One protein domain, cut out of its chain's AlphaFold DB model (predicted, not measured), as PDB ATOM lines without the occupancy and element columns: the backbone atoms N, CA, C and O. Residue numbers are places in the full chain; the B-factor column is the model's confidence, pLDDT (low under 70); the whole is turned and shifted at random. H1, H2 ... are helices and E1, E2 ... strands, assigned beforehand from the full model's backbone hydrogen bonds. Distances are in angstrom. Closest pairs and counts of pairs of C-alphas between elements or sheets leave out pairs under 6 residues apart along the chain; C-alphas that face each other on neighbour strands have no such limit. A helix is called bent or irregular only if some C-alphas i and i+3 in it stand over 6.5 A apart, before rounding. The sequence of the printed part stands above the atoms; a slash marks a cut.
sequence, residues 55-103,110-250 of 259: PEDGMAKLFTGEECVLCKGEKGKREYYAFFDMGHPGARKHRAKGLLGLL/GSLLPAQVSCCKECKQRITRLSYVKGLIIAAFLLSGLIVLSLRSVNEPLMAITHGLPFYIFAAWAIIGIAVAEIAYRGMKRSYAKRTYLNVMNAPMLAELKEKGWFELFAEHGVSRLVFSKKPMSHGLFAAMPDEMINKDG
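This is residues 55 to 103 and 110 to 250 of the 259 residues of an uncharacterized protein of Clostridia bacterium (UniProt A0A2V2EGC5). A small, loop-rich head built on a three-stranded sheet gives off one long stalk, in which H1b and H3 run side by side in opposite ways, with the short H2 at the far tip. H1a covers part of the sheet where the stalk begins, H4 grazes the sheet, H5 lies at the end of the domain away from the stalk, and residues 94 to 103 stick out. The printed part has 190 residues, with E1, E2, H1, H2, H3, H4, E3 and H5 in that order, and its class is mixed, helices and strands. The sheet runs E2, E1, E3, antiparallel throughout. The whole is loose, with a radius of gyration of the C-alphas of 23.1 A and spans of 74 by 52 by 30 A.

In the sheet, E1, residues 80 to 88, is the inner strand between the edge strands E2, residues 111 to 119, and E3, residues 227 to 229. E1 and E2 are antiparallel at 156 degrees, with N 84 and O 115 within hydrogen-bond range at 3.0 A. E1 and E3 are antiparallel at 142 degrees, with N 83 and O 227 within hydrogen-bond range at 2.8 A. Residues 86 to 87 of E1 also pair, antiparallel, with residues 215 to 216. H1, residues 121 to 150, was assigned as one helix by its hydrogen bonds but is bent, C-alphas 131 and 134 being 7.4 A apart; its arms H1a, residues 121 to 131, and H1b, residues 134 to 150, stand at a steep tilt of 53 degrees. H1a is on the sheet, over E1 and E3. H3, residues 165 to 192, touches H1b at a shallow tilt of 25 degrees, opposite ways, the closest C-alphas being those of Lys 134 and Ala 181, 5.0 A apart. H2, residues 152 to 161, touches H3 with residues 165 to 166 of H3 alone, at a steep tilt of 63 degrees, the closest C-alphas being those of Leu 158 and Leu 165, 6.0 A apart. H4, residues 204 to 211, is irregular, with C-alphas 205 and 208 7.4 A apart, and only grazes the sheet. H5, residues 243 to 248, touches no helix. Every O i to N i+4 pair is within hydrogen-bond range in H1a, H1b and H3, against 3 of 6 in H2, 2 of 4 in H4 and 1 of 2 in H5.

E1 is 25.4 A long from C-alpha 80 at (14.564, 54.105, 84.519), and E2 is 25.1 A. H1b is 24.2 A long and H3 40.3 A, ending at C-alpha 192 at (32.174, 50.969, 88.583). H5 ends at C-alpha 248 at (0.314, 48.339, 81.239).

The two C-alphas farthest apart are those of Ala 160 and Glu 244, 74.8 A. Residues 104 to 109 are not printed, and C-alphas 103 and 110 are 18.7 A apart across the cut. The links H3 to H4, H4 to E3 and E3 to H5 are long. The mean pLDDT of the printed part is 86.1; residues 90 to 103, 110 and 240 to 250 are under 70.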
ATOM      1  N   PRO A  55      18.753  45.806  63.921       85.81
ATOM      2  CA  PRO A  55      18.435  44.410  64.202       85.81
ATOM      3  C   PRO A  55      17.094  43.976  63.613       85.81
ATOM      4  O   PRO A  55      16.162  44.778  63.591       85.81
ATOM      5  N   GLU A  56      16.977  42.709  63.208       79.38
ATOM      6  CA  GLU A  56      15.722  42.161  62.655       79.38
ATOM      7  C   GLU A  56      14.575  42.229  63.674       79.38
ATOM      8  O   GLU A  56      13.469  42.646  63.345       79.38
ATOM      9  N   ASP A  57      14.868  41.948  64.948       76.75
ATOM     10  CA  ASP A  57      13.902  42.057  66.056       76.75
ATOM     11  C   ASP A  57      13.624  43.517  66.479       76.75
ATOM     12  O   ASP A  57      12.939  43.782  67.475       76.75
ATOM     13  N   GLY A  58      14.225  44.483  65.781       78.81
ATOM     14  CA  GLY A  58      14.152  45.901  66.083       78.81
ATOM     15  C   GLY A  58      14.831  46.310  67.396       78.81
ATOM     16  O   GLY A  58      15.647  45.605  67.997       78.81
ATOM     17  N   MET A  59      14.490  47.520  67.841       83.69
ATOM     18  CA  MET A  59      15.105  48.181  68.999       83.69
ATOM     19  C   MET A  59      14.342  47.962  70.308       83.69
ATOM     20  O   MET A  59      14.882  48.226  71.383       83.69
ATOM     21  N   ALA A  60      13.103  47.465  70.232       83.81
ATOM     22  CA  ALA A  60      12.196  47.341  71.373       83.81
ATOM     23  C   ALA A  60      12.815  46.539  72.526       83.81
ATOM     24  O   ALA A  60      12.762  46.972  73.680       83.81
ATOM     25  N   LYS A  61      13.510  45.435  72.207       86.06
ATOM     26  CA  LYS A  61      14.179  44.553  73.182       86.06
ATOM     27  C   LYS A  61      15.125  45.283  74.142       86.06
ATOM     28  O   LYS A  61      15.350  44.814  75.253       86.06
ATOM     29  N   LEU A  62      15.661  46.439  73.748       88.19
ATOM     30  CA  LEU A  62      16.576  47.224  74.573       88.19
ATOM     31  C   LEU A  62      15.898  47.911  75.760       88.19
ATOM     32  O   LEU A  62      16.571  48.227  76.740       88.19
ATOM     33  N   PHE A  63      14.595  48.175  75.682       87.00
ATOM     34  CA  PHE A  63      13.896  49.017  76.654       87.00
ATOM     35  C   PHE A  63      12.582  48.434  77.175       87.00
ATOM     36  O   PHE A  63      12.101  48.887  78.212       87.00
ATOM     37  N   THR A  64      12.021  47.423  76.517       86.44
ATOM     38  CA  THR A  64      10.794  46.750  76.966       86.44
ATOM     39  C   THR A  64      11.032  45.781  78.125       86.44
ATOM     40  O   THR A  64      10.130  45.551  78.926       86.44
ATOM     41  N   GLY A  65      12.249  45.248  78.264       86.88
ATOM     42  CA  GLY A  65      12.592  44.308  79.332       86.88
ATOM     43  C   GLY A  65      12.467  44.896  80.745       86.88
ATOM     44  O   GLY A  65      12.715  46.081  80.982       86.88
ATOM     45  N   GLU A  66      12.132  44.046  81.717       90.94
ATOM     46  CA  GLU A  66      12.082  44.417  83.141       90.94
ATOM     47  C   GLU A  66      13.459  44.458  83.814       90.94
ATOM     48  O   GLU A  66      13.570  44.860  84.968       90.94
ATOM     49  N   GLU A  67      14.519  44.071  83.109       95.44
ATOM     50  CA  GLU A  67      15.882  44.003  83.629       95.44
ATOM     51  C   GLU A  67      16.763  45.122  83.081       95.44
ATOM     52  O   GLU A  67      16.557  45.612  81.974       95.44
ATOM     53  N   CYS A  68      17.789  45.522  83.832       96.44
ATOM     54  CA  CYS A  68      18.735  46.555  83.424       96.44
ATOM     55  C   CYS A  68      19.783  46.048  82.420       96.44
ATOM     56  O   CYS A  68      20.640  45.219  82.738       96.44
ATOM     57  N   VAL A  69      19.836  46.677  81.246       95.75
ATOM     58  CA  VAL A  69      20.836  46.383  80.204       95.75
ATOM     59  C   VAL A  69      22.267  46.699  80.664       95.75
ATOM     60  O   VAL A  69      23.207  45.970  80.347       95.75
ATOM     61  N   LEU A  70      22.446  47.756  81.464       96.62
ATOM     62  CA  LEU A  70      23.761  48.287  81.852       96.62
ATOM     63  C   LEU A  70      24.480  47.491  82.958       96.62
ATOM     64  O   LEU A  70      25.660  47.745  83.213       96.62
ATOM     65  N   CYS A  71      23.820  46.549  83.635       96.88
ATOM     66  CA  CYS A  71      24.452  45.718  84.667       96.88
ATOM     67  C   CYS A  71      25.416  44.685  84.060       96.88
ATOM     68  O   CYS A  71      25.094  44.042  83.057       96.88
ATOM     69  N   LYS A  72      26.572  44.481  84.703       95.12
ATOM     70  CA  LYS A  72      27.468  43.341  84.454       95.12
ATOM     71  C   LYS A  72      27.191  42.244  85.479       95.12
ATOM     72  O   LYS A  72      27.263  42.520  86.673       95.12
ATOM     73  N   GLY A  73      26.946  41.022  85.011       91.38
ATOM     74  CA  GLY A  73      26.526  39.912  85.869       91.38
ATOM     75  C   GLY A  73      25.041  40.011  86.210       91.38
ATOM     76  O   GLY A  73      24.232  40.242  85.312       91.38
ATOM     77  N   GLU A  74      24.710  39.850  87.493       92.12
ATOM     78  CA  GLU A  74      23.338  39.895  88.003       92.12
ATOM     79  C   GLU A  74      22.625  41.201  87.622       92.12
ATOM     80  O   GLU A  74      23.174  42.306  87.741       92.12
ATOM     81  N   LYS A  75      21.402  41.058  87.109       94.62
ATOM     82  CA  LYS A  75      20.620  42.149  86.539       94.62
ATOM     83  C   LYS A  75      19.697  42.744  87.595       94.62
ATOM     84  O   LYS A  75      18.920  42.045  88.229       94.62
ATOM     85  N   GLY A  76      19.778  44.062  87.775       94.19
ATOM     86  CA  GLY A  76      18.808  44.796  88.586       94.19
ATOM     87  C   GLY A  76      17.502  45.030  87.825       94.19
ATOM     88  O   GLY A  76      17.505  45.078  86.593       94.19
ATOM     89  N   LYS A  77      16.404  45.256  88.552       96.56
ATOM     90  CA  LYS A  77      15.106  45.616  87.967       96.56
ATOM     91  C   LYS A  77      15.163  46.988  87.275       96.56
ATOM     92  O   LYS A  77      15.805  47.923  87.759       96.56
ATOM     93  N   ARG A  78      14.483  47.121  86.137       95.25
ATOM     94  CA  ARG A  78      14.285  48.374  85.403       95.25
ATOM     95  C   ARG A  78      13.438  49.322  86.250       95.25
ATOM     96  O   ARG A  78      12.298  49.026  86.589       95.25
ATOM     97  N   GLU A  79      13.992  50.499  86.517       95.81
ATOM     98  CA  GLU A  79      13.294  51.625  87.161       95.81
ATOM     99  C   GLU A  79      13.350  52.905  86.314       95.81
ATOM    100  O   GLU A  79      12.589  53.848  86.531       95.81
ATOM    101  N   TYR A  80      14.286  52.958  85.368       95.62
ATOM    102  CA  TYR A  80      14.564  54.105  84.519       95.62
ATOM    103  C   TYR A  80      14.828  53.654  83.081       95.62
ATOM    104  O   TYR A  80      15.171  52.500  82.819       95.62
ATOM    105  N   TYR A  81      14.745  54.607  82.166       94.69
ATOM    106  CA  TYR A  81      15.207  54.522  80.790       94.69
ATOM    107  C   TYR A  81      16.414  55.437  80.635       94.69
ATOM    108  O   TYR A  81      16.410  56.561  81.144       94.69
ATOM    109  N   ALA A  82      17.460  54.941  79.983       94.94
ATOM    110  CA  ALA A  82      18.644  55.714  79.649       94.94
ATOM    111  C   ALA A  82      18.667  55.991  78.144       94.94
ATOM    112  O   ALA A  82      18.688  55.049  77.356       94.94
ATOM    113  N   PHE A  83      18.676  57.266  77.771       93.12
ATOM    114  CA  PHE A  83      18.718  57.749  76.395       93.12
ATOM    115  C   PHE A  83      20.133  58.110  75.983       93.12
ATOM    116  O   PHE A  83      20.895  58.658  76.787       93.12
ATOM    117  N   PHE A  84      20.454  57.837  74.727       91.81
ATOM    118  CA  PHE A  84      21.720  58.182  74.101       91.81
ATOM    119  C   PHE A  84      21.552  58.251  72.588       91.81
ATOM    120  O   PHE A  84      20.699  57.572  72.019       91.81
ATOM    121  N   ASP A  85      22.397  59.043  71.939       88.38
ATOM    122  CA  ASP A  85      22.365  59.189  70.488       88.38
ATOM    123  C   ASP A  85      23.406  58.285  69.835       88.38
ATOM    124  O   ASP A  85      24.599  58.312  70.176       88.38
ATOM    125  N   MET A  86      22.948  57.497  68.866       88.50
ATOM    126  CA  MET A  86      23.803  56.667  68.036       88.50
ATOM    127  C   MET A  86      23.994  57.307  66.667       88.50
ATOM    128  O   MET A  86      23.060  57.820  66.055       88.50
ATOM    129  N   GLY A  87      25.221  57.243  66.174       88.12
ATOM    130  CA  GLY A  87      25.559  57.514  64.792       88.12
ATOM    131  C   GLY A  87      25.738  56.211  64.032       88.12
ATOM    132  O   GLY A  87      26.280  55.241  64.563       88.12
ATOM    133  N   HIS A  88      25.343  56.221  62.769       86.81
ATOM    134  CA  HIS A  88      25.752  55.227  61.791       86.81
ATOM    135  C   HIS A  88      26.442  55.949  60.629       86.81
ATOM    136  O   HIS A  88      25.979  57.016  60.205       86.81
ATOM    137  N   PRO A  89      27.553  55.423  60.088       77.75
ATOM    138  CA  PRO A  89      28.218  56.049  58.948       77.75
ATOM    139  C   PRO A  89      27.299  56.186  57.721       77.75
ATOM    140  O   PRO A  89      27.464  57.156  56.986       77.75
ATOM    141  N   GLY A  90      26.314  55.293  57.557       66.75
ATOM    142  CA  GLY A  90      25.242  55.352  56.547       66.75
ATOM    143  C   GLY A  90      25.748  55.404  55.102       66.75
ATOM    144  O   GLY A  90      26.956  55.450  54.857       66.75
ATOM    145  N   ALA A  91      24.848  55.396  54.113       51.50
ATOM    146  CA  ALA A  91      25.231  55.598  52.717       51.50
ATOM    147  C   ALA A  91      25.795  57.019  52.548       51.50
ATOM    148  O   ALA A  91      25.054  57.978  52.337       51.50
ATOM    149  N   ARG A  92      27.121  57.173  52.649       53.06
ATOM    150  CA  ARG A  92      27.843  58.414  52.336       53.06
ATOM    151  C   ARG A  92      27.694  58.744  50.848       53.06
ATOM    152  O   ARG A  92      28.637  58.603  50.075       53.06
ATOM    153  N   LYS A  93      26.522  59.195  50.409       45.03
ATOM    154  CA  LYS A  93      26.342  59.753  49.071       45.03
ATOM    155  C   LYS A  93      26.627  61.249  49.144       45.03
ATOM    156  O   LYS A  93      25.763  62.050  49.468       45.03
ATOM    157  N   HIS A  94      27.893  61.573  48.884       49.06
ATOM    158  CA  HIS A  94      28.381  62.866  48.403       49.06
ATOM    159  C   HIS A  94      27.844  64.123  49.110       49.06
ATOM    160  O   HIS A  94      26.828  64.677  48.701       49.06
ATOM    161  N   ARG A  95      28.612  64.706  50.046       51.50
ATOM    162  CA  ARG A  95      28.570  66.168  50.235       51.50
ATOM    163  C   ARG A  95      29.942  66.802  50.420       51.50
ATOM    164  O   ARG A  95      30.820  66.276  51.092       51.50
ATOM    165  N   ALA A  96      30.037  67.937  49.731       45.22
ATOM    166  CA  ALA A  96      31.135  68.860  49.505       45.22
ATOM    167  C   ALA A  96      32.331  68.756  50.460       45.22
ATOM    168  O   ALA A  96      32.258  69.131  51.633       45.22
ATOM    169  N   LYS A  97      33.484  68.415  49.872       46.22
ATOM    170  CA  LYS A  97      34.764  68.963  50.323       46.22
ATOM    171  C   LYS A  97      34.580  70.479  50.398       46.22
ATOM    172  O   LYS A  97      34.257  71.108  49.392       46.22
ATOM    173  N   GLY A  98      34.708  71.054  51.592       45.59
ATOM    174  CA  GLY A  98      34.757  72.507  51.731       45.59
ATOM    175  C   GLY A  98      35.840  73.066  50.809       45.59
ATOM    176  O   GLY A  98      36.835  72.384  50.564       45.59
ATOM    177  N   LEU A  99      35.642  74.296  50.331       49.38
ATOM    178  CA  LEU A  99      36.443  74.972  49.302       49.38
ATOM    179  C   LEU A  99      37.969  74.959  49.544       49.38
ATOM    180  O   LEU A  99      38.717  75.285  48.635       49.38
ATOM    181  N   LEU A 100      38.452  74.560  50.728       54.28
ATOM    182  CA  LEU A 100      39.880  74.504  51.033       54.28
ATOM    183  C   LEU A 100      40.289  73.493  52.126       54.28
ATOM    184  O   LEU A 100      41.234  73.754  52.854       54.28
ATOM    185  N   GLY A 101      39.582  72.367  52.309       53.25
ATOM    186  CA  GLY A 101      40.074  71.193  53.074       53.25
ATOM    187  C   GLY A 101      40.522  71.358  54.548       53.25
ATOM    188  O   GLY A 101      40.896  70.368  55.164       53.25
ATOM    189  N   LEU A 102      40.482  72.557  55.134       52.97
ATOM    190  CA  LEU A 102      41.222  72.881  56.364       52.97
ATOM    191  C   LEU A 102      40.368  72.998  57.633       52.97
ATOM    192  O   LEU A 102      40.929  73.062  58.720       52.97
ATOM    193  N   LEU A 103      39.032  73.034  57.539       50.91
ATOM    194  CA  LEU A 103      38.228  73.550  58.663       50.91
ATOM    195  C   LEU A 103      36.908  72.847  58.979       50.91
ATOM    196  O   LEU A 103      36.132  73.358  59.782       50.91
ATOM    197  N   GLY A 110      26.451  59.526  58.894       59.53
ATOM    198  CA  GLY A 110      25.477  59.851  57.846       59.53
ATOM    199  C   GLY A 110      24.026  59.706  58.317       59.53
ATOM    200  O   GLY A 110      23.142  60.340  57.754       59.53
ATOM    201  N   SER A 111      23.798  58.938  59.387       70.81
ATOM    202  CA  SER A 111      22.494  58.761  60.035       70.81
ATOM    203  C   SER A 111      22.644  58.907  61.551       70.81
ATOM    204  O   SER A 111      23.660  58.491  62.115       70.81
ATOM    205  N   LEU A 112      21.644  59.500  62.207       80.25
ATOM    206  CA  LEU A 112      21.577  59.672  63.661       80.25
ATOM    207  C   LEU A 112      20.274  59.058  64.164       80.25
ATOM    208  O   LEU A 112      19.215  59.323  63.596       80.25
ATOM    209  N   LEU A 113      20.359  58.249  65.216       84.62
ATOM    210  CA  LEU A 113      19.207  57.600  65.823       84.62
ATOM    211  C   LEU A 113      19.253  57.759  67.348       84.62
ATOM    212  O   LEU A 113      20.206  57.274  67.971       84.62
ATOM    213  N   PRO A 114      18.249  58.406  67.965       86.56
ATOM    214  CA  PRO A 114      18.108  58.379  69.410       86.56
ATOM    215  C   PRO A 114      17.701  56.967  69.846       86.56
ATOM    216  O   PRO A 114      16.751  56.385  69.328       86.56
ATOM    217  N   ALA A 115      18.424  56.407  70.806       89.31
ATOM    218  CA  ALA A 115      18.157  55.092  71.366       89.31
ATOM    219  C   ALA A 115      17.874  55.187  72.862       89.31
ATOM    220  O   ALA A 115      18.289  56.124  73.551       89.31
ATOM    221  N   GLN A 116      17.169  54.183  73.372       92.62
ATOM    222  CA  GLN A 116      16.878  54.043  74.790       92.62
ATOM    223  C   GLN A 116      17.144  52.616  75.261       92.62
ATOM    224  O   GLN A 116      16.926  51.659  74.520       92.62
ATOM    225  N   VAL A 117      17.605  52.478  76.503       94.31
ATOM    226  CA  VAL A 117      17.807  51.182  77.166       94.31
ATOM    227  C   VAL A 117      17.206  51.169  78.568       94.31
ATOM    228  O   VAL A 117      17.159  52.198  79.250       94.31
ATOM    229  N   SER A 118      16.797  49.994  79.037       94.81
ATOM    230  CA  SER A 118      16.356  49.778  80.414       94.81
ATOM    231  C   SER A 118      17.512  49.929  81.419       94.81
ATOM    232  O   SER A 118      18.624  49.409  81.258       94.81
ATOM    233  N   CYS A 119      17.260  50.655  82.507       96.81
ATOM    234  CA  CYS A 119      18.261  51.014  83.507       96.81
ATOM    235  C   CYS A 119      17.725  50.844  84.940       96.81
ATOM    236  O   CYS A 119      16.613  51.271  85.255       96.81
ATOM    237  N   CYS A 120      18.525  50.252  85.832       97.19
ATOM    238  CA  CYS A 120      18.234  50.216  87.265       97.19
ATOM    239  C   CYS A 120      18.751  51.476  87.971       97.19
ATOM    240  O   CYS A 120      19.595  52.226  87.454       97.19
ATOM    241  N   LYS A 121      18.287  51.697  89.200       97.19
ATOM    242  CA  LYS A 121      18.695  52.836  90.025       97.19
ATOM    243  C   LYS A 121      20.197  52.858  90.313       97.19
ATOM    244  O   LYS A 121      20.800  53.933  90.290       97.19
ATOM    245  N   GLU A 122      20.835  51.711  90.531       97.00
ATOM    246  CA  GLU A 122      22.265  51.629  90.844       97.00
ATOM    247  C   GLU A 122      23.139  52.005  89.645       97.00
ATOM    248  O   GLU A 122      24.107  52.754  89.801       97.00
ATOM    249  N   CYS A 123      22.813  51.512  88.446       96.81
ATOM    250  CA  CYS A 123      23.535  51.857  87.218       96.81
ATOM    251  C   CYS A 123      23.404  53.348  86.904       96.81
ATOM    252  O   CYS A 123      24.423  54.003  86.668       96.81
ATOM    253  N   LYS A 124      22.188  53.903  87.012       96.38
ATOM    254  CA  LYS A 124      21.952  55.349  86.917       96.38
ATOM    255  C   LYS A 124      22.857  56.112  87.883       96.38
ATOM    256  O   LYS A 124      23.624  56.970  87.460       96.38
ATOM    257  N   GLN A 125      22.818  55.780  89.175       95.94
ATOM    258  CA  GLN A 125      23.605  56.483  90.191       95.94
ATOM    259  C   GLN A 125      25.110  56.424  89.919       95.94
ATOM    260  O   GLN A 125      25.793  57.434  90.089       95.94
ATOM    261  N   ARG A 126      25.649  55.274  89.498       95.69
ATOM    262  CA  ARG A 126      27.081  55.130  89.186       95.69
ATOM    263  C   ARG A 126      27.494  56.012  88.014       95.69
ATOM    264  O   ARG A 126      28.499  56.711  88.129       95.69
ATOM    265  N   ILE A 127      26.720  56.006  86.927       94.69
ATOM    266  CA  ILE A 127      27.004  56.818  85.736       94.69
ATOM    267  C   ILE A 127      26.867  58.304  86.072       94.69
ATOM    268  O   ILE A 127      27.821  59.048  85.876       94.69
ATOM    269  N   THR A 128      25.760  58.720  86.695       93.88
ATOM    270  CA  THR A 128      25.547  60.112  87.123       93.88
ATOM    271  C   THR A 128      26.665  60.602  88.046       93.88
ATOM    272  O   THR A 128      27.240  61.662  87.808       93.88
ATOM    273  N   ARG A 129      27.040  59.831  89.076       94.38
ATOM    274  CA  ARG A 129      28.152  60.200  89.972       94.38
ATOM    275  C   ARG A 129      29.458  60.362  89.203       94.38
ATOM    276  O   ARG A 129      30.202  61.296  89.476       94.38
ATOM    277  N   LEU A 130      29.735  59.476  88.249       94.25
ATOM    278  CA  LEU A 130      30.950  59.544  87.445       94.25
ATOM    279  C   LEU A 130      30.963  60.761  86.504       94.25
ATOM    280  O   LEU A 130      32.026  61.344  86.302       94.25
ATOM    281  N   SER A 131      29.807  61.178  85.982       90.81
ATOM    282  CA  SER A 131      29.673  62.391  85.163       90.81
ATOM    283  C   SER A 131      29.947  63.671  85.959       90.81
ATOM    284  O   SER A 131      30.568  64.590  85.433       90.81
ATOM    285  N   TYR A 132      29.528  63.733  87.229       92.56
ATOM    286  CA  TYR A 132      29.631  64.956  88.037       92.56
ATOM    287  C   TYR A 132      30.841  65.015  88.977       92.56
ATOM    288  O   TYR A 132      31.202  66.109  89.405       92.56
ATOM    289  N   VAL A 133      31.501  63.892  89.292       94.56
ATOM    290  CA  VAL A 133      32.567  63.854  90.317       94.56
ATOM    291  C   VAL A 133      33.690  64.859  90.056       94.56
ATOM    292  O   VAL A 133      34.118  65.536  90.986       94.56
ATOM    293  N   LYS A 134      34.138  65.005  88.801       94.06
ATOM    294  CA  LYS A 134      35.210  65.953  88.468       94.06
ATOM    295  C   LYS A 134      34.795  67.388  88.770       94.06
ATOM    296  O   LYS A 134      35.518  68.098  89.461       94.06
ATOM    297  N   GLY A 135      33.617  67.783  88.285       94.31
ATOM    298  CA  GLY A 135      33.075  69.122  88.495       94.31
ATOM    299  C   GLY A 135      32.856  69.428  89.974       94.31
ATOM    300  O   GLY A 135      33.250  70.494  90.430       94.31
ATOM    301  N   LEU A 136      32.309  68.476  90.736       96.62
ATOM    302  CA  LEU A 136      32.064  68.648  92.170       96.62
ATOM    303  C   LEU A 136      33.360  68.803  92.975       96.62
ATOM    304  O   LEU A 136      33.436  69.688  93.822       96.62
ATOM    305  N   ILE A 137      34.385  67.987  92.704       97.25
ATOM    306  CA  ILE A 137      35.675  68.096  93.402       97.25
ATOM    307  C   ILE A 137      36.356  69.421  93.050       97.25
ATOM    308  O   ILE A 137      36.768  70.144  93.952       97.25
ATOM    309  N   ILE A 138      36.434  69.779  91.764       97.12
ATOM    310  CA  ILE A 138      37.053  71.045  91.342       97.12
ATOM    311  C   ILE A 138      36.317  72.236  91.968       97.12
ATOM    312  O   ILE A 138      36.960  73.109  92.544       97.12
ATOM    313  N   ALA A 139      34.982  72.247  91.929       97.56
ATOM    314  CA  ALA A 139      34.183  73.299  92.550       97.56
ATOM    315  C   ALA A 139      34.431  73.397  94.064       97.56
ATOM    316  O   ALA A 139      34.584  74.501  94.579       97.56
ATOM    317  N   ALA A 140      34.541  72.268  94.773       97.44
ATOM    318  CA  ALA A 140      34.853  72.256  96.201       97.44
ATOM    319  C   ALA A 140      36.252  72.825  96.507       97.44
ATOM    320  O   ALA A 140      36.411  73.589  97.460       97.44
ATOM    321  N   PHE A 141      37.263  72.510  95.692       97.69
ATOM    322  CA  PHE A 141      38.610  73.079  95.834       97.69
ATOM    323  C   PHE A 141      38.633  74.585  95.549       97.69
ATOM    324  O   PHE A 141      39.214  75.340  96.325       97.69
ATOM    325  N   LEU A 142      37.959  75.042  94.491       97.31
ATOM    326  CA  LEU A 142      37.856  76.471  94.179       97.31
ATOM    327  C   LEU A 142      37.123  77.236  95.287       97.31
ATOM    328  O   LEU A 142      37.609  78.265  95.749       97.31
ATOM    329  N   LEU A 143      35.987  76.716  95.760       97.75
ATOM    330  CA  LEU A 143      35.207  77.345  96.823       97.75
ATOM    331  C   LEU A 143      35.995  77.399  98.138       97.75
ATOM    332  O   LEU A 143      36.067  78.450  98.766       97.75
ATOM    333  N   SER A 144      36.627  76.291  98.539       96.81
ATOM    334  CA  SER A 144      37.438  76.249  99.764       96.81
ATOM    335  C   SER A 144      38.649  77.178  99.693       96.81
ATOM    336  O   SER A 144      38.888  77.920 100.641       96.81
ATOM    337  N   GLY A 145      39.370  77.204  98.567       95.25
ATOM    338  CA  GLY A 145      40.493  78.118  98.367       95.25
ATOM    339  C   GLY A 145      40.064  79.584  98.454       95.25
ATOM    340  O   GLY A 145      40.725  80.381  99.116       95.25
ATOM    341  N   LEU A 146      38.919  79.927  97.856       95.38
ATOM    342  CA  LEU A 146      38.368  81.280  97.904       95.38
ATOM    343  C   LEU A 146      37.952  81.667  99.326       95.38
ATOM    344  O   LEU A 146      38.295  82.759  99.776       95.38
ATOM    345  N   ILE A 147      37.272  80.777 100.053       95.88
ATOM    346  CA  ILE A 147      36.880  81.005 101.452       95.88
ATOM    347  C   ILE A 147      38.117  81.255 102.318       95.88
ATOM    348  O   ILE A 147      38.166  82.261 103.021       95.88
ATOM    349  N   VAL A 148      39.129  80.385 102.237       94.88
ATOM    350  CA  VAL A 148      40.351  80.490 103.052       94.88
ATOM    351  C   VAL A 148      41.096  81.795 102.770       94.88
ATOM    352  O   VAL A 148      41.482  82.489 103.706       94.88
ATOM    353  N   LEU A 149      41.255  82.172 101.499       92.75
ATOM    354  CA  LEU A 149      41.966  83.397 101.112       92.75
ATOM    355  C   LEU A 149      41.143  84.678 101.305       92.75
ATOM    356  O   LEU A 149      41.699  85.775 101.269       92.75
ATOM    357  N   SER A 150      39.836  84.568 101.540       91.69
ATOM    358  CA  SER A 150      38.993  85.711 101.913       91.69
ATOM    359  C   SER A 150      39.140  86.085 103.391       91.69
ATOM    360  O   SER A 150      38.746  87.180 103.795       91.69
ATOM    361  N   LEU A 151      39.714  85.205 104.218       93.06
ATOM    362  CA  LEU A 151      39.979  85.495 105.622       93.06
ATOM    363  C   LEU A 151      41.156  86.467 105.734       93.06
ATOM    364  O   LEU A 151      42.273  86.151 105.323       93.06
ATOM    365  N   ARG A 152      40.924  87.636 106.348       90.31
ATOM    366  CA  ARG A 152      41.968  88.659 106.560       90.31
ATOM    367  C   ARG A 152      43.207  88.100 107.257       90.31
ATOM    368  O   ARG A 152      44.319  88.391 106.837       90.31
ATOM    369  N   SER A 153      43.003  87.211 108.232       91.25
ATOM    370  CA  SER A 153      44.071  86.532 108.975       91.25
ATOM    371  C   SER A 153      45.012  85.698 108.104       91.25
ATOM    372  O   SER A 153      46.126  85.412 108.527       91.25
ATOM    373  N   VAL A 154      44.571  85.278 106.916       88.50
ATOM    374  CA  VAL A 154      45.382  84.535 105.944       88.50
ATOM    375  C   VAL A 154      45.880  85.470 104.843       88.50
ATOM    376  O   VAL A 154      47.036  85.393 104.445       88.50
ATOM    377  N   ASN A 155      45.028  86.374 104.363       89.19
ATOM    378  CA  ASN A 155      45.324  87.232 103.220       89.19
ATOM    379  C   ASN A 155      46.358  88.328 103.534       89.19
ATOM    380  O   ASN A 155      47.338  88.470 102.805       89.19
ATOM    381  N   GLU A 156      46.190  89.066 104.636       89.31
ATOM    382  CA  GLU A 156      47.074  90.189 104.993       89.31
ATOM    383  C   GLU A 156      48.543  89.755 105.174       89.31
ATOM    384  O   GLU A 156      49.417  90.393 104.578       89.31
ATOM    385  N   PRO A 157      48.855  88.640 105.877       90.81
ATOM    386  CA  PRO A 157      50.230  88.140 105.964       90.81
ATOM    387  C   PRO A 157      50.828  87.748 104.610       90.81
ATOM    388  O   PRO A 157      52.017  87.949 104.374       90.81
ATOM    389  N   LEU A 158      50.020  87.187 103.705       88.56
ATOM    390  CA  LEU A 158      50.485  86.764 102.383       88.56
ATOM    391  C   LEU A 158      50.774  87.964 101.473       88.56
ATOM    392  O   LEU A 158      51.795  87.973 100.784       88.56
ATOM    393  N   MET A 159      49.918  88.991 101.492       88.69
ATOM    394  CA  MET A 159      50.149  90.229 100.736       88.69
ATOM    395  C   MET A 159      51.378  91.000 101.225       88.69
ATOM    396  O   MET A 159      52.043  91.642 100.412       88.69
ATOM    397  N   ALA A 160      51.707  90.907 102.519       88.56
ATOM    398  CA  ALA A 160      52.899  91.536 103.087       88.56
ATOM    399  C   ALA A 160      54.213  90.970 102.509       88.56
ATOM    400  O   ALA A 160      55.204  91.691 102.437       88.56
ATOM    401  N   ILE A 161      54.223  89.707 102.062       89.19
ATOM    402  CA  ILE A 161      55.378  89.095 101.384       89.19
ATOM    403  C   ILE A 161      55.414  89.530  99.917       89.19
ATOM    404  O   ILE A 161      56.449  89.943  99.393       89.19
ATOM    405  N   THR A 162      54.291  89.395  99.210       89.06
ATOM    406  CA  THR A 162      54.174  89.814  97.809       89.06
ATOM    407  C   THR A 162      52.709  90.047  97.472       89.06
ATOM    408  O   THR A 162      51.875  89.175  97.702       89.06
ATOM    409  N   HIS A 163      52.392  91.178  96.839       84.25
ATOM    410  CA  HIS A 163      51.006  91.559  96.532       84.25
ATOM    411  C   HIS A 163      50.230  90.489  95.729       84.25
ATOM    412  O   HIS A 163      49.025  90.349  95.895       84.25
ATOM    413  N   GLY A 164      50.908  89.700  94.882       89.88
ATOM    414  CA  GLY A 164      50.290  88.626  94.090       89.88
ATOM    415  C   GLY A 164      50.275  87.236  94.741       89.88
ATOM    416  O   GLY A 164      49.723  86.305  94.156       89.88
ATOM    417  N   LEU A 165      50.878  87.050  95.920       91.06
ATOM    418  CA  LEU A 165      51.068  85.725  96.525       91.06
ATOM    419  C   LEU A 165      49.753  84.960  96.801       91.06
ATOM    420  O   LEU A 165      49.699  83.773  96.467       91.06
ATOM    421  N   PRO A 166      48.668  85.591  97.308       91.56
ATOM    422  CA  PRO A 166      47.380  84.911  97.481       91.56
ATOM    423  C   PRO A 166      46.832  84.313  96.179       91.56
ATOM    424  O   PRO A 166      46.320  83.194  96.174       91.56
ATOM    425  N   PHE A 167      46.984  85.023  95.058       91.69
ATOM    426  CA  PHE A 167      46.534  84.548  93.751       91.69
ATOM    427  C   PHE A 167      47.317  83.309  93.297       91.69
ATOM    428  O   PHE A 167      46.718  82.332  92.848       91.69
ATOM    429  N   TYR A 168      48.643  83.307  93.457       93.50
ATOM    430  CA  TYR A 168      49.462  82.145  93.099       93.50
ATOM    431  C   TYR A 168      49.151  80.922  93.969       93.50
ATOM    432  O   TYR A 168      49.087  79.806  93.451       93.50
ATOM    433  N   ILE A 169      48.885  81.121  95.264       94.38
ATOM    434  CA  ILE A 169      48.449  80.046  96.167       94.38
ATOM    435  C   ILE A 169      47.090  79.493  95.728       94.38
ATOM    436  O   ILE A 169      46.923  78.276  95.656       94.38
ATOM    437  N   PHE A 170      46.137  80.361  95.375       95.56
ATOM    438  CA  PHE A 170      44.843  79.933  94.844       95.56
ATOM    439  C   PHE A 170      44.991  79.104  93.564       95.56
ATOM    440  O   PHE A 170      44.388  78.038  93.438       95.56
ATOM    441  N   ALA A 171      45.820  79.565  92.626       95.75
ATOM    442  CA  ALA A 171      46.078  78.858  91.379       95.75
ATOM    443  C   ALA A 171      46.706  77.476  91.634       95.75
ATOM    444  O   ALA A 171      46.250  76.479  91.072       95.75
ATOM    445  N   ALA A 172      47.693  77.388  92.531       95.88
ATOM    446  CA  ALA A 172      48.289  76.116  92.937       95.88
ATOM    447  C   ALA A 172      47.256  75.181  93.591       95.88
ATOM    448  O   ALA A 172      47.199  73.994  93.268       95.88
ATOM    449  N   TRP A 173      46.383  75.714  94.449       96.50
ATOM    450  CA  TRP A 173      45.299  74.964  95.085       96.50
ATOM    451  C   TRP A 173      44.288  74.417  94.071       96.50
ATOM    452  O   TRP A 173      43.888  73.252  94.147       96.50
ATOM    453  N   ALA A 174      43.921  75.217  93.069       96.62
ATOM    454  CA  ALA A 174      43.055  74.789  91.976       96.62
ATOM    455  C   ALA A 174      43.686  73.644  91.162       96.62
ATOM    456  O   ALA A 174      43.001  72.669  90.839       96.62
ATOM    457  N   ILE A 175      44.994  73.712  90.885       97.56
ATOM    458  CA  ILE A 175      45.739  72.645  90.195       97.56
ATOM    459  C   ILE A 175      45.714  71.345  91.011       97.56
ATOM    460  O   ILE A 175      45.454  70.276  90.450       97.56
ATOM    461  N   ILE A 176      45.914  71.425  92.331       97.12
ATOM    462  CA  ILE A 176      45.788  70.265  93.229       97.12
ATOM    463  C   ILE A 176      44.375  69.677  93.136       97.12
ATOM    464  O   ILE A 176      44.227  68.465  92.974       97.12
ATOM    465  N   GLY A 177      43.340  70.519  93.153       97.44
ATOM    466  CA  GLY A 177      41.949  70.087  93.001       97.44
ATOM    467  C   GLY A 177      41.687  69.326  91.700       97.44
ATOM    468  O   GLY A 177      41.035  68.281  91.717       97.44
ATOM    469  N   ILE A 178      42.244  69.791  90.579       97.69
ATOM    470  CA  ILE A 178      42.156  69.104  89.279       97.69
ATOM    471  C   ILE A 178      42.849  67.735  89.335       97.69
ATOM    472  O   ILE A 178      42.284  66.740  88.869       97.69
ATOM    473  N   ALA A 179      44.042  67.653  89.928       97.62
ATOM    474  CA  ALA A 179      44.773  66.393  90.064       97.62
ATOM    475  C   ALA A 179      44.009  65.377  90.934       97.62
ATOM    476  O   ALA A 179      43.833  64.222  90.535       97.62
ATOM    477  N   VAL A 180      43.482  65.814  92.083       97.69
ATOM    478  CA  VAL A 180      42.652  64.987  92.975       97.69
ATOM    479  C   VAL A 180      41.381  64.521  92.262       97.69
ATOM    480  O   VAL A 180      41.029  63.342  92.341       97.69
ATOM    481  N   ALA A 181      40.720  65.408  91.512       96.88
ATOM    482  CA  ALA A 181      39.527  65.081  90.737       96.88
ATOM    483  C   ALA A 181      39.794  63.991  89.687       96.88
ATOM    484  O   ALA A 181      38.989  63.070  89.526       96.88
ATOM    485  N   GLU A 182      40.933  64.054  88.997       96.38
ATOM    486  CA  GLU A 182      41.334  63.054  88.007       96.38
ATOM    487  C   GLU A 182      41.635  61.693  88.654       96.38
ATOM    488  O   GLU A 182      41.196  60.655  88.149       96.38
ATOM    489  N   ILE A 183      42.326  61.680  89.799       96.88
ATOM    490  CA  ILE A 183      42.611  60.454  90.562       96.88
ATOM    491  C   ILE A 183      41.306  59.804  91.038       96.88
ATOM    492  O   ILE A 183      41.088  58.611  90.798       96.88
ATOM    493  N   ALA A 184      40.414  60.586  91.650       96.44
ATOM    494  CA  ALA A 184      39.117  60.116  92.124       96.44
ATOM    495  C   ALA A 184      38.266  59.565  90.970       96.44
ATOM    496  O   ALA A 184      37.753  58.445  91.056       96.44
ATOM    497  N   TYR A 185      38.186  60.297  89.854       95.62
ATOM    498  CA  TYR A 185      37.476  59.857  88.656       95.62
ATOM    499  C   TYR A 185      38.013  58.521  88.135       95.62
ATOM    500  O   TYR A 185      37.234  57.598  87.888       95.62
ATOM    501  N   ARG A 186      39.337  58.365  88.007       95.50
ATOM    502  CA  ARG A 186      39.955  57.108  87.546       95.50
ATOM    503  C   ARG A 186      39.673  55.950  88.498       95.50
ATOM    504  O   ARG A 186      39.348  54.855  88.032       95.50
ATOM    505  N   GLY A 187      39.769  56.177  89.808       96.06
ATOM    506  CA  GLY A 187      39.466  55.173  90.830       96.06
ATOM    507  C   GLY A 187      38.010  54.709  90.767       96.06
ATOM    508  O   GLY A 187      37.737  53.511  90.649       96.06
ATOM    509  N   MET A 188      37.071  55.658  90.748       96.25
ATOM    510  CA  MET A 188      35.637  55.377  90.634       96.25
ATOM    511  C   MET A 188      35.297  54.683  89.319       96.25
ATOM    512  O   MET A 188      34.592  53.676  89.332       96.25
ATOM    513  N   LYS A 189      35.844  55.153  88.193       96.00
ATOM    514  CA  LYS A 189      35.655  54.535  86.878       96.00
ATOM    515  C   LYS A 189      36.072  53.067  86.889       96.00
ATOM    516  O   LYS A 189      35.299  52.220  86.450       96.00
ATOM    517  N   ARG A 190      37.259  52.745  87.415       95.12
ATOM    518  CA  ARG A 190      37.744  51.355  87.517       95.12
ATOM    519  C   ARG A 190      36.835  50.498  88.391       95.12
ATOM    520  O   ARG A 190      36.540  49.367  88.025       95.12
ATOM    521  N   SER A 191      36.385  51.032  89.525       95.00
ATOM    522  CA  SER A 191      35.479  50.324  90.434       95.00
ATOM    523  C   SER A 191      34.119  50.050  89.783       95.00
ATOM    524  O   SER A 191      33.664  48.908  89.727       95.00
ATOM    525  N   TYR A 192      33.494  51.076  89.202       95.75
ATOM    526  CA  TYR A 192      32.174  50.969  88.583       95.75
ATOM    527  C   TYR A 192      32.187  50.130  87.306       95.75
ATOM    528  O   TYR A 192      31.249  49.368  87.077       95.75
ATOM    529  N   ALA A 193      33.271  50.175  86.525       94.69
ATOM    530  CA  ALA A 193      33.432  49.352  85.328       94.69
ATOM    531  C   ALA A 193      33.405  47.841  85.609       94.69
ATOM    532  O   ALA A 193      33.176  47.070  84.678       94.69
ATOM    533  N   LYS A 194      33.609  47.396  86.858       95.19
ATOM    534  CA  LYS A 194      33.468  45.980  87.240       95.19
ATOM    535  C   LYS A 194      32.010  45.516  87.253       95.19
ATOM    536  O   LYS A 194      31.750  44.357  86.969       95.19
ATOM    537  N   ARG A 195      31.067  46.412  87.573       94.75
ATOM    538  CA  ARG A 195      29.643  46.084  87.800       94.75
ATOM    539  C   ARG A 195      28.691  46.703  86.775       94.75
ATOM    540  O   ARG A 195      27.529  46.320  86.712       94.75
ATOM    541  N   THR A 196      29.160  47.669  85.990       96.56
ATOM    542  CA  THR A 196      28.329  48.432  85.055       96.56
ATOM    543  C   THR A 196      29.057  48.627  83.728       96.56
ATOM    544  O   THR A 196      30.253  48.937  83.692       96.56
ATOM    545  N   TYR A 197      28.341  48.450  82.621       96.62
ATOM    546  CA  TYR A 197      28.779  48.875  81.296       96.62
ATOM    547  C   TYR A 197      28.736  50.404  81.238       96.62
ATOM    548  O   TYR A 197      27.694  51.005  81.011       96.62
ATOM    549  N   LEU A 198      29.882  51.040  81.514       94.44
ATOM    550  CA  LEU A 198      29.998  52.503  81.494       94.44
ATOM    551  C   LEU A 198      29.858  53.081  80.087       94.44
ATOM    552  O   LEU A 198      29.447  54.226  79.967       94.44
ATOM    553  N   ASN A 199      30.201  52.300  79.061       93.81
ATOM    554  CA  ASN A 199      29.831  52.569  77.680       93.81
ATOM    555  C   ASN A 199      28.686  51.618  77.298       93.81
ATOM    556  O   ASN A 199      28.872  50.399  77.364       93.81
ATOM    557  N   VAL A 200      27.535  52.169  76.920       93.12
ATOM    558  CA  VAL A 200      26.311  51.435  76.578       93.12
ATOM    559  C   VAL A 200      26.513  50.495  75.392       93.12
ATOM    560  O   VAL A 200      26.049  49.361  75.441       93.12
ATOM    561  N   MET A 201      27.316  50.884  74.399       92.50
ATOM    562  CA  MET A 201      27.631  50.058  73.222       92.50
ATOM    563  C   MET A 201      28.489  48.832  73.555       92.50
ATOM    564  O   MET A 201      28.717  47.984  72.700       92.50
ATOM    565  N   ASN A 202      29.007  48.719  74.781       93.75
ATOM    566  CA  ASN A 202      29.698  47.512  75.237       93.75
ATOM    567  C   ASN A 202      28.762  46.513  75.933       93.75
ATOM    568  O   ASN A 202      29.228  45.447  76.335       93.75
ATOM    569  N   ALA A 203      27.483  46.848  76.126       93.44
ATOM    570  CA  ALA A 203      26.511  45.911  76.670       93.44
ATOM    571  C   ALA A 203      26.147  44.848  75.610       93.44
ATOM    572  O   ALA A 203      25.935  45.206  74.452       93.44
ATOM    573  N   PRO A 204      26.015  43.558  75.982       92.12
ATOM    574  CA  PRO A 204      25.757  42.473  75.031       92.12
ATOM    575  C   PRO A 204      24.489  42.656  74.194       92.12
ATOM    576  O   PRO A 204      24.474  42.307  73.022       92.12
ATOM    577  N   MET A 205      23.447  43.269  74.764       89.94
ATOM    578  CA  MET A 205      22.192  43.522  74.044       89.94
ATOM    579  C   MET A 205      22.351  44.499  72.870       89.94
ATOM    580  O   MET A 205      21.491  44.536  72.000       89.94
ATOM    581  N   LEU A 206      23.440  45.276  72.835       92.25
ATOM    582  CA  LEU A 206      23.771  46.200  71.749       92.25
ATOM    583  C   LEU A 206      24.893  45.669  70.841       92.25
ATOM    584  O   LEU A 206      25.370  46.407  69.979       92.25
ATOM    585  N   ALA A 207      25.333  44.418  71.022       91.94
ATOM    586  CA  ALA A 207      26.415  43.840  70.225       91.94
ATOM    587  C   ALA A 207      26.073  43.835  68.730       91.94
ATOM    588  O   ALA A 207      26.859  44.324  67.929       91.94
ATOM    589  N   GLU A 208      24.860  43.408  68.382       91.31
ATOM    590  CA  GLU A 208      24.375  43.371  67.000       91.31
ATOM    591  C   GLU A 208      24.357  44.766  66.348       91.31
ATOM    592  O   GLU A 208      24.818  44.943  65.224       91.31
ATOM    593  N   LEU A 209      23.908  45.797  67.074       91.06
ATOM    594  CA  LEU A 209      23.952  47.186  66.595       91.06
ATOM    595  C   LEU A 209      25.385  47.642  66.327       91.06
ATOM    596  O   LEU A 209      25.668  48.280  65.312       91.06
ATOM    597  N   LYS A 210      26.300  47.311  67.237       91.44
ATOM    598  CA  LYS A 210      27.717  47.637  67.093       91.44
ATOM    599  C   LYS A 210      28.341  46.918  65.894       91.44
ATOM    600  O   LYS A 210      29.122  47.532  65.172       91.44
ATOM    601  N   GLU A 211      27.991  45.655  65.667       91.06
ATOM    602  CA  GLU A 211      28.421  44.863  64.506       91.06
ATOM    603  C   GLU A 211      27.879  45.435  63.195       91.06
ATOM    604  O   GLU A 211      28.625  45.553  62.224       91.06
ATOM    605  N   LYS A 212      26.628  45.905  63.197       89.06
ATOM    606  CA  LYS A 212      26.019  46.641  62.081       89.06
ATOM    607  C   LYS A 212      26.605  48.043  61.874       89.06
ATOM    608  O   LYS A 212      26.199  48.720  60.945       89.06
ATOM    609  N   GLY A 213      27.574  48.480  62.685       88.44
ATOM    610  CA  GLY A 213      28.320  49.726  62.480       88.44
ATOM    611  C   GLY A 213      27.793  50.939  63.249       88.44
ATOM    612  O   GLY A 213      28.271  52.056  63.025       88.44
ATOM    613  N   TRP A 214      26.841  50.752  64.167       90.31
ATOM    614  CA  TRP A 214      26.370  51.823  65.043       90.31
ATOM    615  C   TRP A 214      27.381  52.130  66.150       90.31
ATOM    616  O   TRP A 214      28.030  51.241  66.707       90.31
ATOM    617  N   PHE A 215      27.497  53.406  66.511       89.75
ATOM    618  CA  PHE A 215      28.356  53.867  67.601       89.75
ATOM    619  C   PHE A 215      27.723  55.032  68.362       89.75
ATOM    620  O   PHE A 215      26.967  55.818  67.805       89.75
ATOM    621  N   GLU A 216      28.060  55.184  69.641       88.69
ATOM    622  CA  GLU A 216      27.599  56.323  70.438       88.69
ATOM    623  C   GLU A 216      28.353  57.608  70.058       88.69
ATOM    624  O   GLU A 216      29.587  57.623  70.007       88.69
ATOM    625  N   LEU A 217      27.621  58.704  69.841       83.12
ATOM    626  CA  LEU A 217      28.197  59.980  69.398       83.12
ATOM    627  C   LEU A 217      28.977  60.717  70.490       83.12
ATOM    628  O   LEU A 217      30.021  61.311  70.214       83.12
ATOM    629  N   PHE A 218      28.473  60.680  71.722       82.00
ATOM    630  CA  PHE A 218      28.937  61.532  72.821       82.00
ATOM    631  C   PHE A 218      29.691  60.765  73.914       82.00
ATOM    632  O   PHE A 218      29.837  61.261  75.031       82.00
ATOM    633  N   ALA A 219      30.187  59.567  73.599       82.94
ATOM    634  CA  ALA A 219      30.995  58.793  74.527       82.94
ATOM    635  C   ALA A 219      32.330  59.505  74.797       82.94
ATOM    636  O   ALA A 219      33.200  59.590  73.926       82.94
ATOM    637  N   GLU A 220      32.539  59.964  76.028       80.31
ATOM    638  CA  GLU A 220      33.772  60.633  76.434       80.31
ATOM    639  C   GLU A 220      34.614  59.712  77.308       80.31
ATOM    640  O   GLU A 220      34.158  59.163  78.312       80.31
ATOM    641  N   HIS A 221      35.882  59.534  76.930       80.81
ATOM    642  CA  HIS A 221      36.831  58.695  77.666       80.81
ATOM    643  C   HIS A 221      36.300  57.270  77.940       80.81
ATOM    644  O   HIS A 221      36.664  56.658  78.943       80.81
ATOM    645  N   GLY A 222      35.441  56.718  77.079       82.50
ATOM    646  CA  GLY A 222      34.844  55.390  77.266       82.50
ATOM    647  C   GLY A 222      33.725  55.326  78.314       82.50
ATOM    648  O   GLY A 222      33.456  54.244  78.834       82.50
ATOM    649  N   VAL A 223      33.103  56.460  78.642       89.50
ATOM    650  CA  VAL A 223      31.868  56.553  79.430       89.50
ATOM    651  C   VAL A 223      30.792  57.199  78.562       89.50
ATOM    652  O   VAL A 223      31.045  58.225  77.935       89.50
ATOM    653  N   SER A 224      29.611  56.595  78.529       91.69
ATOM    654  CA  SER A 224      28.471  57.100  77.779       91.69
ATOM    655  C   SER A 224      27.888  58.354  78.403       91.69
ATOM    656  O   SER A 224      27.812  58.477  79.632       91.69
ATOM    657  N   ARG A 225      27.401  59.260  77.558       89.38
ATOM    658  CA  ARG A 225      26.650  60.437  77.990       89.38
ATOM    659  C   ARG A 225      25.162  60.125  77.924       89.38
ATOM    660  O   ARG A 225      24.512  60.346  76.912       89.38
ATOM    661  N   LEU A 226      24.645  59.597  79.031       92.44
ATOM    662  CA  LEU A 226      23.259  59.147  79.132       92.44
ATOM    663  C   LEU A 226      22.361  60.204  79.778       92.44
ATOM    664  O   LEU A 226      22.726  60.808  80.792       92.44
ATOM    665  N   VAL A 227      21.152  60.357  79.245       92.88
ATOM    666  CA  VAL A 227      20.048  61.079  79.897       92.88
ATOM    667  C   VAL A 227      19.100  60.054  80.504       92.88
ATOM    668  O   VAL A 227      18.787  59.060  79.868       92.88
ATOM    669  N   PHE A 228      18.636  60.262  81.736       94.38
ATOM    670  CA  PHE A 228      17.793  59.283  82.430       94.38
ATOM    671  C   PHE A 228      16.384  59.822  82.679       94.38
ATOM    672  O   PHE A 228      16.239  60.906  83.242       94.38
ATOM    673  N   SER A 229      15.356  59.030  82.375       93.06
ATOM    674  CA  SER A 229      13.952  59.314  82.714       93.06
ATOM    675  C   SER A 229      13.288  58.106  83.361       93.06
ATOM    676  O   SER A 229      13.754  56.980  83.221       93.06
ATOM    677  N   LYS A 230      12.196  58.330  84.093       91.31
ATOM    678  CA  LYS A 230      11.304  57.245  84.535       91.31
ATOM    679  C   LYS A 230      10.360  56.784  83.422       91.31
ATOM    680  O   LYS A 230       9.914  55.647  83.444       91.31
ATOM    681  N   LYS A 231      10.055  57.674  82.477       88.44
ATOM    682  CA  LYS A 231       9.181  57.404  81.334       88.44
ATOM    683  C   LYS A 231      10.030  57.054  80.107       88.44
ATOM    684  O   LYS A 231      11.083  57.684  79.944       88.44
ATOM    685  N   PRO A 232       9.602  56.093  79.273       86.75
ATOM    686  CA  PRO A 232      10.263  55.821  78.005       86.75
ATOM    687  C   PRO A 232      10.097  57.003  77.048       86.75
ATOM    688  O   PRO A 232       9.292  57.912  77.274       86.75
ATOM    689  N   MET A 233      10.848  56.969  75.956       83.00
ATOM    690  CA  MET A 233      10.634  57.861  74.825       83.00
ATOM    691  C   MET A 233       9.240  57.607  74.242       83.00
ATOM    692  O   MET A 233       8.918  56.489  73.850       83.00
ATOM    693  N   SER A 234       8.402  58.642  74.216       75.94
ATOM    694  CA  SER A 234       7.023  58.554  73.716       75.94
ATOM    695  C   SER A 234       6.910  58.765  72.207       75.94
ATOM    696  O   SER A 234       5.909  58.372  71.607       75.94
ATOM    697  N   HIS A 235       7.904  59.421  71.606       80.31
ATOM    698  CA  HIS A 235       7.931  59.751  70.187       80.31
ATOM    699  C   HIS A 235       9.359  59.767  69.633       80.31
ATOM    700  O   HIS A 235      10.299  60.046  70.375       80.31
ATOM    701  N   GLY A 236       9.511  59.513  68.334       79.75
ATOM    702  CA  GLY A 236      10.800  59.528  67.638       79.75
ATOM    703  C   GLY A 236      11.089  58.240  66.866       79.75
ATOM    704  O   GLY A 236      10.536  57.180  67.166       79.75
ATOM    705  N   LEU A 237      11.983  58.355  65.881       80.31
ATOM    706  CA  LEU A 237      12.340  57.282  64.951       80.31
ATOM    707  C   LEU A 237      12.688  55.980  65.681       80.31
ATOM    708  O   LEU A 237      13.581  55.958  66.524       80.31
ATOM    709  N   PHE A 238      11.986  54.899  65.339       78.94
ATOM    710  CA  PHE A 238      12.162  53.548  65.881       78.94
ATOM    711  C   PHE A 238      12.094  53.458  67.418       78.94
ATOM    712  O   PHE A 238      12.551  52.481  68.011       78.94
ATOM    713  N   ALA A 239      11.493  54.456  68.072       77.00
ATOM    714  CA  ALA A 239      11.329  54.514  69.522       77.00
ATOM    715  C   ALA A 239       9.953  54.019  69.995       77.00
ATOM    716  O   ALA A 239       9.632  54.149  71.178       77.00
ATOM    717  N   ALA A 240       9.126  53.494  69.085       67.50
ATOM    718  CA  ALA A 240       7.795  52.997  69.406       67.50
ATOM    719  C   ALA A 240       7.863  51.902  70.480       67.50
ATOM    720  O   ALA A 240       8.577  50.907  70.343       67.50
ATOM    721  N   MET A 241       7.107  52.100  71.559       65.06
ATOM    722  CA  MET A 241       6.815  51.044  72.523       65.06
ATOM    723  C   MET A 241       5.784  50.094  71.899       65.06
ATOM    724  O   MET A 241       4.860  50.585  71.252       65.06
ATOM    725  N   PRO A 242       5.877  48.771  72.114       63.16
ATOM    726  CA  PRO A 242       4.801  47.858  71.743       63.16
ATOM    727  C   PRO A 242       3.487  48.260  72.427       63.16
ATOM    728  O   PRO A 242       3.488  48.587  73.621       63.16
ATOM    729  N   ASP A 243       2.372  48.196  71.697       54.84
ATOM    730  CA  ASP A 243       1.050  48.655  72.160       54.84
ATOM    731  C   ASP A 243       0.605  47.994  73.480       54.84
ATOM    732  O   ASP A 243      -0.033  48.620  74.331       54.84
ATOM    733  N   GLU A 244       1.015  46.745  73.712       49.88
ATOM    734  CA  GLU A 244       0.730  45.982  74.934       49.88
ATOM    735  C   GLU A 244       1.357  46.589  76.201       49.88
ATOM    736  O   GLU A 244       0.812  46.449  77.300       49.88
ATOM    737  N   MET A 245       2.490  47.287  76.072       50.81
ATOM    738  CA  MET A 245       3.171  47.936  77.198       50.81
ATOM    739  C   MET A 245       2.657  49.350  77.466       50.81
ATOM    740  O   MET A 245       2.634  49.774  78.621       50.81
ATOM    741  N   ILE A 246       2.183  50.054  76.433       53.75
ATOM    742  CA  ILE A 246       1.557  51.380  76.570       53.75
ATOM    743  C   ILE A 246       0.347  51.301  77.516       53.75
ATOM    744  O   ILE A 246       0.165  52.170  78.371       53.75
ATOM    745  N   ASN A 247      -0.424  50.211  77.423       46.47
ATOM    746  CA  ASN A 247      -1.599  49.971  78.262       46.47
ATOM    747  C   ASN A 247      -1.269  49.465  79.682       46.47
ATOM    748  O   ASN A 247      -2.051  49.716  80.596       46.47
ATOM    749  N   LYS A 248      -0.126  48.794  79.899       48.50
ATOM    750  CA  LYS A 248       0.314  48.339  81.239       48.50
ATOM    751  C   LYS A 248       0.938  49.452  82.082       48.50
ATOM    752  O   LYS A 248       0.688  49.509  83.282       48.50
ATOM    753  N   ASP A 249       1.718  50.338  81.463       49.03
ATOM    754  CA  ASP A 249       2.454  51.400  82.163       49.03
ATOM    755  C   ASP A 249       1.659  52.720  82.279       49.03
ATOM    756  O   ASP A 249       2.192  53.730  82.746       49.03
ATOM    757  N   GLY A 250       0.382  52.737  81.869       40.56
ATOM    758  CA  GLY A 250      -0.486  53.915  81.980       40.56
ATOM    759  C   GLY A 250       0.028  55.125  81.194       40.56
ATOM    760  O   GLY A 250      -0.155  56.264  81.619       40.56
TER     761      GLY A 250